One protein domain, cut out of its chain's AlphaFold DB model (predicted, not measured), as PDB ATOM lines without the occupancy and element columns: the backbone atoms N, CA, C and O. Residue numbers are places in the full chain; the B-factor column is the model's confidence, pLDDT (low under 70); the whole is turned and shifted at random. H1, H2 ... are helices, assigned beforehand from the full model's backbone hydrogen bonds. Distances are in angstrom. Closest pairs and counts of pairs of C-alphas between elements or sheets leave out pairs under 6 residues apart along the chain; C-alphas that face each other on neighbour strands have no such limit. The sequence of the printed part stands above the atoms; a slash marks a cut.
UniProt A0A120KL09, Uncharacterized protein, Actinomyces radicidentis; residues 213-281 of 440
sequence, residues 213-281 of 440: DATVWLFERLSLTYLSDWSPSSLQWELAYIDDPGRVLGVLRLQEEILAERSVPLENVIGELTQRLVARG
ATOM      1  N   ASP A 213      44.574  34.090  47.141       86.81
ATOM      2  CA  ASP A 213      43.474  34.119  46.164       86.81
ATOM      3  C   ASP A 213      43.177  35.538  45.662       86.81
ATOM      4  O   ASP A 213      42.975  35.760  44.471       86.81
ATOM      5  N   ALA A 214      43.216  36.523  46.561       92.12
ATOM      6  CA  ALA A 214      43.022  37.929  46.218       92.12
ATOM      7  C   ALA A 214      44.172  38.479  45.359       92.12
ATOM      8  O   ALA A 214      43.967  39.284  44.452       92.12
ATOM      9  N   THR A 215      45.392  38.023  45.650       92.62
ATOM     10  CA  THR A 215      46.599  38.360  44.891       92.62
ATOM     11  C   THR A 215      46.514  37.789  43.475       92.62
ATOM     12  O   THR A 215      46.722  38.511  42.503       92.62
ATOM     13  N   VAL A 216      46.138  36.515  43.342       90.69
ATOM     14  CA  VAL A 216      45.933  35.849  42.047       90.69
ATOM     15  C   VAL A 216      44.804  36.515  41.264       90.69
ATOM     16  O   VAL A 216      44.991  36.807  40.083       90.69
ATOM     17  N   TRP A 217      43.679  36.832  41.913       95.50
ATOM     18  CA  TRP A 217      42.568  37.549  41.288       95.50
ATOM     19  C   TRP A 217      43.007  38.875  40.672       95.50
ATOM     20  O   TRP A 217      42.708  39.104  39.503       95.50
ATOM     21  N   LEU A 218      43.754  39.719  41.398       96.31
ATOM     22  CA  LEU A 218      44.270  40.985  40.860       96.31
ATOM     23  C   LEU A 218      45.051  40.764  39.558       96.31
ATOM     24  O   LEU A 218      44.868  41.482  38.571       96.31
ATOM     25  N   PHE A 219      45.932  39.766  39.551       95.25
ATOM     26  CA  PHE A 219      46.769  39.497  38.396       95.25
ATOM     27  C   PHE A 219      45.981  38.937  37.221       95.25
ATOM     28  O   PHE A 219      46.159  39.399  36.096       95.25
ATOM     29  N   GLU A 220      45.091  37.976  37.446       92.62
ATOM     30  CA  GLU A 220      44.206  37.456  36.404       92.62
ATOM     31  C   GLU A 220      43.320  38.569  35.838       92.62
ATOM     32  O   GLU A 220      43.255  38.750  34.620       92.62
ATOM     33  N   ARG A 221      42.761  39.401  36.721       94.06
ATOM     34  CA  ARG A 221      41.950  40.567  36.384       94.06
ATOM     35  C   ARG A 221      42.617  41.497  35.389       94.06
ATOM     36  O   ARG A 221      41.996  41.877  34.394       94.06
ATOM     37  N   LEU A 222      43.873  41.837  35.647       94.75
ATOM     38  CA  LEU A 222      44.602  42.841  34.881       94.75
ATOM     39  C   LEU A 222      45.436  42.259  33.732       94.75
ATOM     40  O   LEU A 222      45.933  43.012  32.906       94.75
ATOM     41  N   SER A 223      45.599  40.937  33.629       90.81
ATOM     42  CA  SER A 223      46.501  40.338  32.625       90.81
ATOM     43  C   SER A 223      45.857  39.327  31.672       90.81
ATOM     44  O   SER A 223      46.423  39.052  30.606       90.81
ATOM     45  N   LEU A 224      44.707  38.748  32.037       87.31
ATOM     46  CA  LEU A 224      43.975  37.782  31.220       87.31
ATOM     47  C   LEU A 224      42.797  38.455  30.536       87.31
ATOM     48  O   LEU A 224      41.975  39.074  31.194       87.31
ATOM     49  N   THR A 225      42.658  38.278  29.228       85.75
ATOM     50  CA  THR A 225      41.534  38.847  28.470       85.75
ATOM     51  C   THR A 225      40.208  38.172  28.847       85.75
ATOM     52  O   THR A 225      39.240  38.857  29.180       85.75
ATOM     53  N   TYR A 226      40.166  36.837  28.887       83.31
ATOM     54  CA  TYR A 226      38.921  36.076  29.033       83.31
ATOM     55  C   TYR A 226      38.686  35.570  30.460       83.31
ATOM     56  O   TYR A 226      39.598  35.045  31.098       83.31
ATOM     57  N   LEU A 227      37.437  35.659  30.938       86.62
ATOM     58  CA  LEU A 227      37.023  35.119  32.244       86.62
ATOM     59  C   LEU A 227      37.114  33.585  32.305       86.62
ATOM     60  O   LEU A 227      37.299  33.015  33.379       86.62
ATOM     61  N   SER A 228      37.046  32.902  31.158       80.56
ATOM     62  CA  SER A 228      37.212  31.445  31.055       80.56
ATOM     63  C   SER A 228      38.566  30.942  31.550       80.56
ATOM     64  O   SER A 228      38.676  29.779  31.947       80.56
ATOM     65  N   ASP A 229      39.568  31.824  31.538       81.44
ATOM     66  CA  ASP A 229      40.947  31.536  31.927       81.44
ATOM     67  C   ASP A 229      41.211  31.854  33.406       81.44
ATOM     68  O   ASP A 229      42.286  31.548  33.915       81.44
ATOM     69  N   TRP A 230      40.253  32.484  34.093       86.81
ATOM     70  CA  TRP A 230      40.394  32.866  35.496       86.81
ATOM     71  C   TRP A 230      40.155  31.682  36.428       86.81
ATOM     72  O   TRP A 230      39.341  30.793  36.148       86.81
ATOM     73  N   SER A 231      40.791  31.697  37.591       83.38
ATOM     74  CA  SER A 231      40.512  30.737  38.649       83.38
ATOM     75  C   SER A 231      39.075  30.894  39.187       83.38
ATOM     76  O   SER A 231      38.492  31.982  39.128       83.38
ATOM     77  N   PRO A 232      38.464  29.828  39.735       82.31
ATOM     78  CA  PRO A 232      37.162  29.927  40.397       82.31
ATOM     79  C   PRO A 232      37.154  30.940  41.550       82.31
ATOM     80  O   PRO A 232      36.208  31.716  41.678       82.31
ATOM     81  N   SER A 233      38.228  30.978  42.346       85.75
ATOM     82  CA  SER A 233      38.384  31.939  43.446       85.75
ATOM     83  C   SER A 233      38.415  33.389  42.946       85.75
ATOM     84  O   SER A 233      37.799  34.265  43.549       85.75
ATOM     85  N   SER A 234      39.020  33.634  41.782       92.19
ATOM     86  CA  SER A 234      39.064  34.954  41.149       92.19
ATOM     87  C   SER A 234      37.690  35.432  40.703       92.19
ATOM     88  O   SER A 234      37.377  36.610  40.841       92.19
ATOM     89  N   LEU A 235      36.832  34.533  40.214       92.38
ATOM     90  CA  LEU A 235      35.446  34.884  39.894       92.38
ATOM     91  C   LEU A 235      34.649  35.241  41.159       92.38
ATOM     92  O   LEU A 235      33.820  36.144  41.121       92.38
ATOM     93  N   GLN A 236      34.916  34.580  42.291       92.25
ATOM     94  CA  GLN A 236      34.294  34.923  43.577       92.25
ATOM     95  C   GLN A 236      34.767  36.288  44.095       92.25
ATOM     96  O   GLN A 236      33.950  37.080  44.563       92.25
ATOM     97  N   TRP A 237      36.064  36.588  43.977       95.38
ATOM     98  CA  TRP A 237      36.609  37.905  44.308       95.38
ATOM     99  C   TRP A 237      36.066  39.008  43.396       95.38
ATOM    100  O   TRP A 237      35.746  40.089  43.885       95.38
ATOM    101  N   GLU A 238      35.877  38.730  42.104       96.69
ATOM    102  CA  GLU A 238      35.242  39.672  41.178       96.69
ATOM    103  C   GLU A 238      33.789  39.952  41.572       96.69
ATOM    104  O   GLU A 238      33.382  41.108  41.588       96.69
ATOM    105  N   LEU A 239      33.017  38.931  41.967       94.94
ATOM    106  CA  LEU A 239      31.666  39.138  42.502       94.94
ATOM    107  C   LEU A 239      31.676  40.017  43.757       94.94
ATOM    108  O   LEU A 239      30.853  40.922  43.869       94.94
ATOM    109  N   ALA A 240      32.609  39.776  44.682       94.31
ATOM    110  CA  ALA A 240      32.747  40.587  45.889       94.31
ATOM    111  C   ALA A 240      33.123  42.042  45.564       94.31
ATOM    112  O   ALA A 240      32.618  42.962  46.203       94.31
ATOM    113  N   TYR A 241      33.980  42.253  44.562       96.06
ATOM    114  CA  TYR A 241      34.359  43.585  44.096       96.06
ATOM    115  C   TYR A 241      33.197  44.309  43.414       96.06
ATOM    116  O   TYR A 241      33.009  45.493  43.657       96.06
ATOM    117  N   ILE A 242      32.399  43.612  42.602       94.88
ATOM    118  CA  ILE A 242      31.208  44.185  41.959       94.88
ATOM    119  C   ILE A 242      30.148  44.581  43.001       94.88
ATOM    120  O   ILE A 242      29.503  45.615  42.842       94.88
ATOM    121  N   ASP A 243      29.968  43.775  44.053       94.88
ATOM    122  CA  ASP A 243      29.005  44.035  45.134       94.88
ATOM    123  C   ASP A 243      29.422  45.224  46.020       94.88
ATOM    124  O   ASP A 243      28.620  46.128  46.264       94.88
ATOM    125  N   ASP A 244      30.682  45.257  46.472       93.50
ATOM    126  CA  ASP A 244      31.215  46.324  47.328       93.50
ATOM    127  C   ASP A 244      32.694  46.639  47.002       93.50
ATOM    128  O   ASP A 244      33.618  46.140  47.667       93.50
ATOM    129  N   PRO A 245      32.947  47.512  46.003       93.12
ATOM    130  CA  PRO A 245      34.301  47.884  45.600       93.12
ATOM    131  C   PRO A 245      35.121  48.487  46.746       93.12
ATOM    132  O   PRO A 245      36.307  48.189  46.898       93.12
ATOM    133  N   GLY A 246      34.488  49.319  47.583       91.75
ATOM    134  CA  GLY A 246      35.151  50.041  48.668       91.75
ATOM    135  C   GLY A 246      35.651  49.107  49.766       91.75
ATOM    136  O   GLY A 246      36.769  49.267  50.265       91.75
ATOM    137  N   ARG A 247      34.861  48.085  50.113       92.44
ATOM    138  CA  ARG A 247      35.282  47.058  51.068       92.44
ATOM    139  C   ARG A 247      36.445  46.235  50.535       92.44
ATOM    140  O   ARG A 247      37.395  46.000  51.281       92.44
ATOM    141  N   VAL A 248      36.394  45.814  49.273       93.31
ATOM    142  CA  VAL A 248      37.478  45.034  48.663       93.31
ATOM    143  C   VAL A 248      38.768  45.856  48.596       93.31
ATOM    144  O   VAL A 248      39.806  45.386  49.065       93.31
ATOM    145  N   LEU A 249      38.703  47.114  48.148       92.06
ATOM    146  CA  LEU A 249      39.847  48.037  48.151       92.06
ATOM    147  C   LEU A 249      40.454  48.214  49.549       92.06
ATOM    148  O   LEU A 249      41.676  48.153  49.706       92.06
ATOM    149  N   GLY A 250      39.613  48.363  50.578       90.12
ATOM    150  CA  GLY A 250      40.062  48.503  51.963       90.12
ATOM    151  C   GLY A 250      40.856  47.298  52.483       90.12
ATOM    152  O   GLY A 250      41.802  47.475  53.254       90.12
ATOM    153  N   VAL A 251      40.510  46.081  52.048       92.38
ATOM    154  CA  VAL A 251      41.228  44.855  52.440       92.38
ATOM    155  C   VAL A 251      42.495  44.655  51.601       92.38
ATOM    156  O   VAL A 251      43.524  44.274  52.156       92.38
ATOM    157  N   LEU A 252      42.462  44.956  50.296       91.06
ATOM    158  CA  LEU A 252      43.638  44.851  49.419       91.06
ATOM    159  C   LEU A 252      44.712  45.906  49.716       91.06
ATOM    160  O   LEU A 252      45.888  45.651  49.468       91.06
ATOM    161  N   ARG A 253      44.316  47.079  50.235       90.12
ATOM    162  CA  ARG A 253      45.178  48.264  50.421       90.12
ATOM    163  C   ARG A 253      45.825  48.762  49.122       90.12
ATOM    164  O   ARG A 253      46.961  49.230  49.134       90.12
ATOM    165  N   LEU A 254      45.092  48.671  48.017       88.38
ATOM    166  CA  LEU A 254      45.507  49.171  46.706       88.38
ATOM    167  C   LEU A 254      44.788  50.473  46.354       88.38
ATOM    168  O   LEU A 254      43.772  50.824  46.953       88.38
ATOM    169  N   GLN A 255      45.341  51.181  45.373       89.31
ATOM    170  CA  GLN A 255      44.724  52.363  44.779       89.31
ATOM    171  C   GLN A 255      43.508  51.967  43.929       89.31
ATOM    172  O   GLN A 255      43.540  50.951  43.232       89.31
ATOM    173  N   GLU A 256      42.440  52.765  43.993       90.31
ATOM    174  CA  GLU A 256      41.182  52.516  43.269       90.31
ATOM    175  C   GLU A 256      41.406  52.484  41.756       90.31
ATOM    176  O   GLU A 256      40.856  51.636  41.051       90.31
ATOM    177  N   GLU A 257      42.295  53.351  41.273       91.31
ATOM    178  CA  GLU A 257      42.630  53.516  39.867       91.31
ATOM    179  C   GLU A 257      43.132  52.213  39.234       91.31
ATOM    180  O   GLU A 257      42.823  51.949  38.077       91.31
ATOM    181  N   ILE A 258      43.837  51.368  39.999       92.81
ATOM    182  CA  ILE A 258      44.369  50.083  39.520       92.81
ATOM    183  C   ILE A 258      43.228  49.110  39.205       92.81
ATOM    184  O   ILE A 258      43.224  48.467  38.157       92.81
ATOM    185  N   LEU A 259      42.245  48.980  40.103       92.00
ATOM    186  CA  LEU A 259      41.120  48.062  39.891       92.00
ATOM    187  C   LEU A 259      40.121  48.597  38.861       92.00
ATOM    188  O   LEU A 259      39.426  47.796  38.225       92.00
ATOM    189  N   ALA A 260      40.069  49.920  38.688       90.62
ATOM    190  CA  ALA A 260      39.241  50.601  37.702       90.62
ATOM    191  C   ALA A 260      39.748  50.451  36.253       90.62
ATOM    192  O   ALA A 260      38.981  50.702  35.326       90.62
ATOM    193  N   GLU A 261      40.988  49.988  36.030       90.81
ATOM    194  CA  GLU A 261      41.542  49.734  34.681       90.81
ATOM    195  C   GLU A 261      40.724  48.720  33.864       90.81
ATOM    196  O   GLU A 261      40.808  48.677  32.634       90.81
ATOM    197  N   ARG A 262      39.921  47.891  34.535       91.38
ATOM    198  CA  ARG A 262      39.001  46.953  33.899       91.38
ATOM    199  C   ARG A 262      37.589  47.168  34.428       91.38
ATOM    200  O   ARG A 262      37.384  47.344  35.620       91.38
ATOM    201  N   SER A 263      36.593  47.044  33.563       89.88
ATOM    202  CA  SER A 263      35.198  46.885  33.976       89.88
ATOM    203  C   SER A 263      34.726  45.489  33.584       89.88
ATOM    204  O   SER A 263      34.972  45.046  32.460       89.88
ATOM    205  N   VAL A 264      34.103  44.768  34.517       89.56
ATOM    206  CA  VAL A 264      33.504  43.455  34.253       89.56
ATOM    207  C   VAL A 264      32.038  43.509  34.673       89.56
ATOM    208  O   VAL A 264      31.752  43.676  35.858       89.56
ATOM    209  N   PRO A 265      31.101  43.369  33.725       88.06
ATOM    210  CA  PRO A 265      29.683  43.300  34.046       88.06
ATOM    211  C   PRO A 265      29.330  42.047  34.859       88.06
ATOM    212  O   PRO A 265      29.870  40.962  34.614       88.06
ATOM    213  N   LEU A 266      28.381  42.180  35.791       89.88
ATOM    214  CA  LEU A 266      27.924  41.095  36.669       89.88
ATOM    215  C   LEU A 266      27.413  39.887  35.870       89.88
ATOM    216  O   LEU A 266      27.702  38.740  36.211       89.88
ATOM    217  N   GLU A 267      26.693  40.142  34.781       87.88
ATOM    218  CA  GLU A 267      26.157  39.125  33.882       87.88
ATOM    219  C   GLU A 267      27.245  38.231  33.275       87.88
ATOM    220  O   GLU A 267      27.026  37.030  33.125       87.88
ATOM    221  N   ASN A 268      28.435  38.774  33.002       87.81
ATOM    222  CA  ASN A 268      29.539  38.006  32.428       87.81
ATOM    223  C   ASN A 268      30.144  37.053  33.464       87.81
ATOM    224  O   ASN A 268      30.449  35.904  33.143       87.81
ATOM    225  N   VAL A 269      30.270  37.500  34.719       90.31
ATOM    226  CA  VAL A 269      30.775  36.664  35.819       90.31
ATOM    227  C   VAL A 269      29.784  35.548  36.147       90.31
ATOM    228  O   VAL A 269      30.173  34.384  36.244       90.31
ATOM    229  N   ILE A 270      28.491  35.875  36.259       88.19
ATOM    230  CA  ILE A 270      27.431  34.882  36.494       88.19
ATOM    231  C   ILE A 270      27.336  33.900  35.321       88.19
ATOM    232  O   ILE A 270      27.181  32.697  35.544       88.19
ATOM    233  N   GLY A 271      27.442  34.391  34.085       83.56
ATOM    234  CA  GLY A 271      27.434  33.571  32.877       83.56
ATOM    235  C   GLY A 271      28.563  32.543  32.870       83.56
ATOM    236  O   GLY A 271      28.298  31.357  32.684       83.56
ATOM    237  N   GLU A 272      29.795  32.964  33.165       84.88
ATOM    238  CA  GLU A 272      30.955  32.068  33.246       84.88
ATOM    239  C   GLU A 272      30.818  31.056  34.397       84.88
ATOM    240  O   GLU A 272      31.041  29.861  34.200       84.88
ATOM    241  N   LEU A 273      30.387  31.489  35.588       84.00
ATOM    242  CA  LEU A 273      30.137  30.577  36.713       84.00
ATOM    243  C   LEU A 273      29.074  29.528  36.364       84.00
ATOM    244  O   LEU A 273      29.256  28.339  36.631       84.00
ATOM    245  N   THR A 274      27.990  29.950  35.714       79.88
ATOM    246  CA  THR A 274      26.922  29.053  35.255       79.88
ATOM    247  C   THR A 274      27.446  28.084  34.199       79.88
ATOM    248  O   THR A 274      27.193  26.884  34.289       79.88
ATOM    249  N   GLN A 275      28.225  28.568  33.229       75.31
ATOM    250  CA  GLN A 275      28.833  27.725  32.204       75.31
ATOM    251  C   GLN A 275      29.760  26.673  32.819       75.31
ATOM    252  O   GLN A 275      29.716  25.519  32.400       75.31
ATOM    253  N   ARG A 276      30.558  27.016  33.835       73.31
ATOM    254  CA  ARG A 276      31.404  26.036  34.536       73.31
ATOM    255  C   ARG A 276      30.571  24.968  35.232       73.31
ATOM    256  O   ARG A 276      30.864  23.788  35.078       73.31
ATOM    257  N   LEU A 277      29.511  25.370  35.929       69.12
ATOM    258  CA  LEU A 277      28.623  24.437  36.622       69.12
ATOM    259  C   LEU A 277      27.890  23.492  35.656       69.12
ATOM    260  O   LEU A 277      27.732  22.314  35.963       69.12
ATOM    261  N   VAL A 278      27.462  23.997  34.494       66.31
ATOM    262  CA  VAL A 278      26.660  23.239  33.520       66.31
ATOM    263  C   VAL A 278      27.523  22.421  32.554       66.31
ATOM    264  O   VAL A 278      27.212  21.262  32.304       66.31
ATOM    265  N   ALA A 279      28.594  22.998  32.003       55.69
ATOM    266  CA  ALA A 279      29.381  22.391  30.927       55.69
ATOM    267  C   ALA A 279      30.597  21.594  31.416       55.69
ATOM    268  O   ALA A 279      30.988  20.637  30.755       55.69
ATOM    269  N   ARG A 280      31.218  21.973  32.544       52.38
ATOM    270  CA  ARG A 280      32.389  21.247  33.074       52.38
ATOM    271  C   ARG A 280      32.009  20.167  34.084       52.38
ATOM    272  O   ARG A 280      32.856  19.349  34.411       52.38
ATOM    273  N   GLY A 281      30.762  20.138  34.561       50.41
ATOM    274  CA  GLY A 281      30.396  19.346  35.733       50.41
ATOM    275  C   GLY A 281      31.154  19.824  36.981       50.41
ATOM    276  O   GLY A 281      32.092  20.614  36.919       50.41
TER     277      GLY A 281
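What this domain is: This is residues 213 to 281 of the 440 residues of an uncharacterized protein of Actinomyces radicidentis (UniProt A0A120KL09). Helix H2 makes the core of a small elongated body: H1 crosses it, H5 runs back along it, and H3 and H4 lie toward the end away from H5's last residues. The printed part has 69 residues with five named helices, H1 to H5, and no named strand: all helix. It is compact, with a radius of gyration of the C-alphas of 11.9 A and spans of 36, 22 and 19 A.

Where its parts are: H1, residues 213 to 223, begins at C-alpha 213 (43.474, 34.119, 46.164). H2 is residues 232 to 243, H3 245 to 252, H4 256 to 260. H5, residues 266 to 279, 19.6 A long, ends at C-alpha 279 (29.381, 22.391, 30.927).

How they stand to each other: H2, the hub, touches H1 with residues 233 to 238 alone, about perpendicular at 83 degrees; the closest C-alphas, of Trp 217 and Ser 234, are 4.4 A apart. H2 touches H5 at a shallow tilt of 28 degrees, opposite ways; the closest C-alphas, of Leu 235 and Val 269, are 6.4 A apart. H2 and H3 only just touch, only at the corner, with 3 pairs of C-alphas within 8 A, the closest of Tyr 241 and Val 248. H4 touches no helix. In H1 to H5 every O i to N i+4 pair is within hydrogen-bond range.

The domain as a whole: The farthest C-alphas, of Gln 255 and Gly 281, are 37.1 A apart. The printed part has no cut and no long link; residues 277 to 281 have pLDDT under 70.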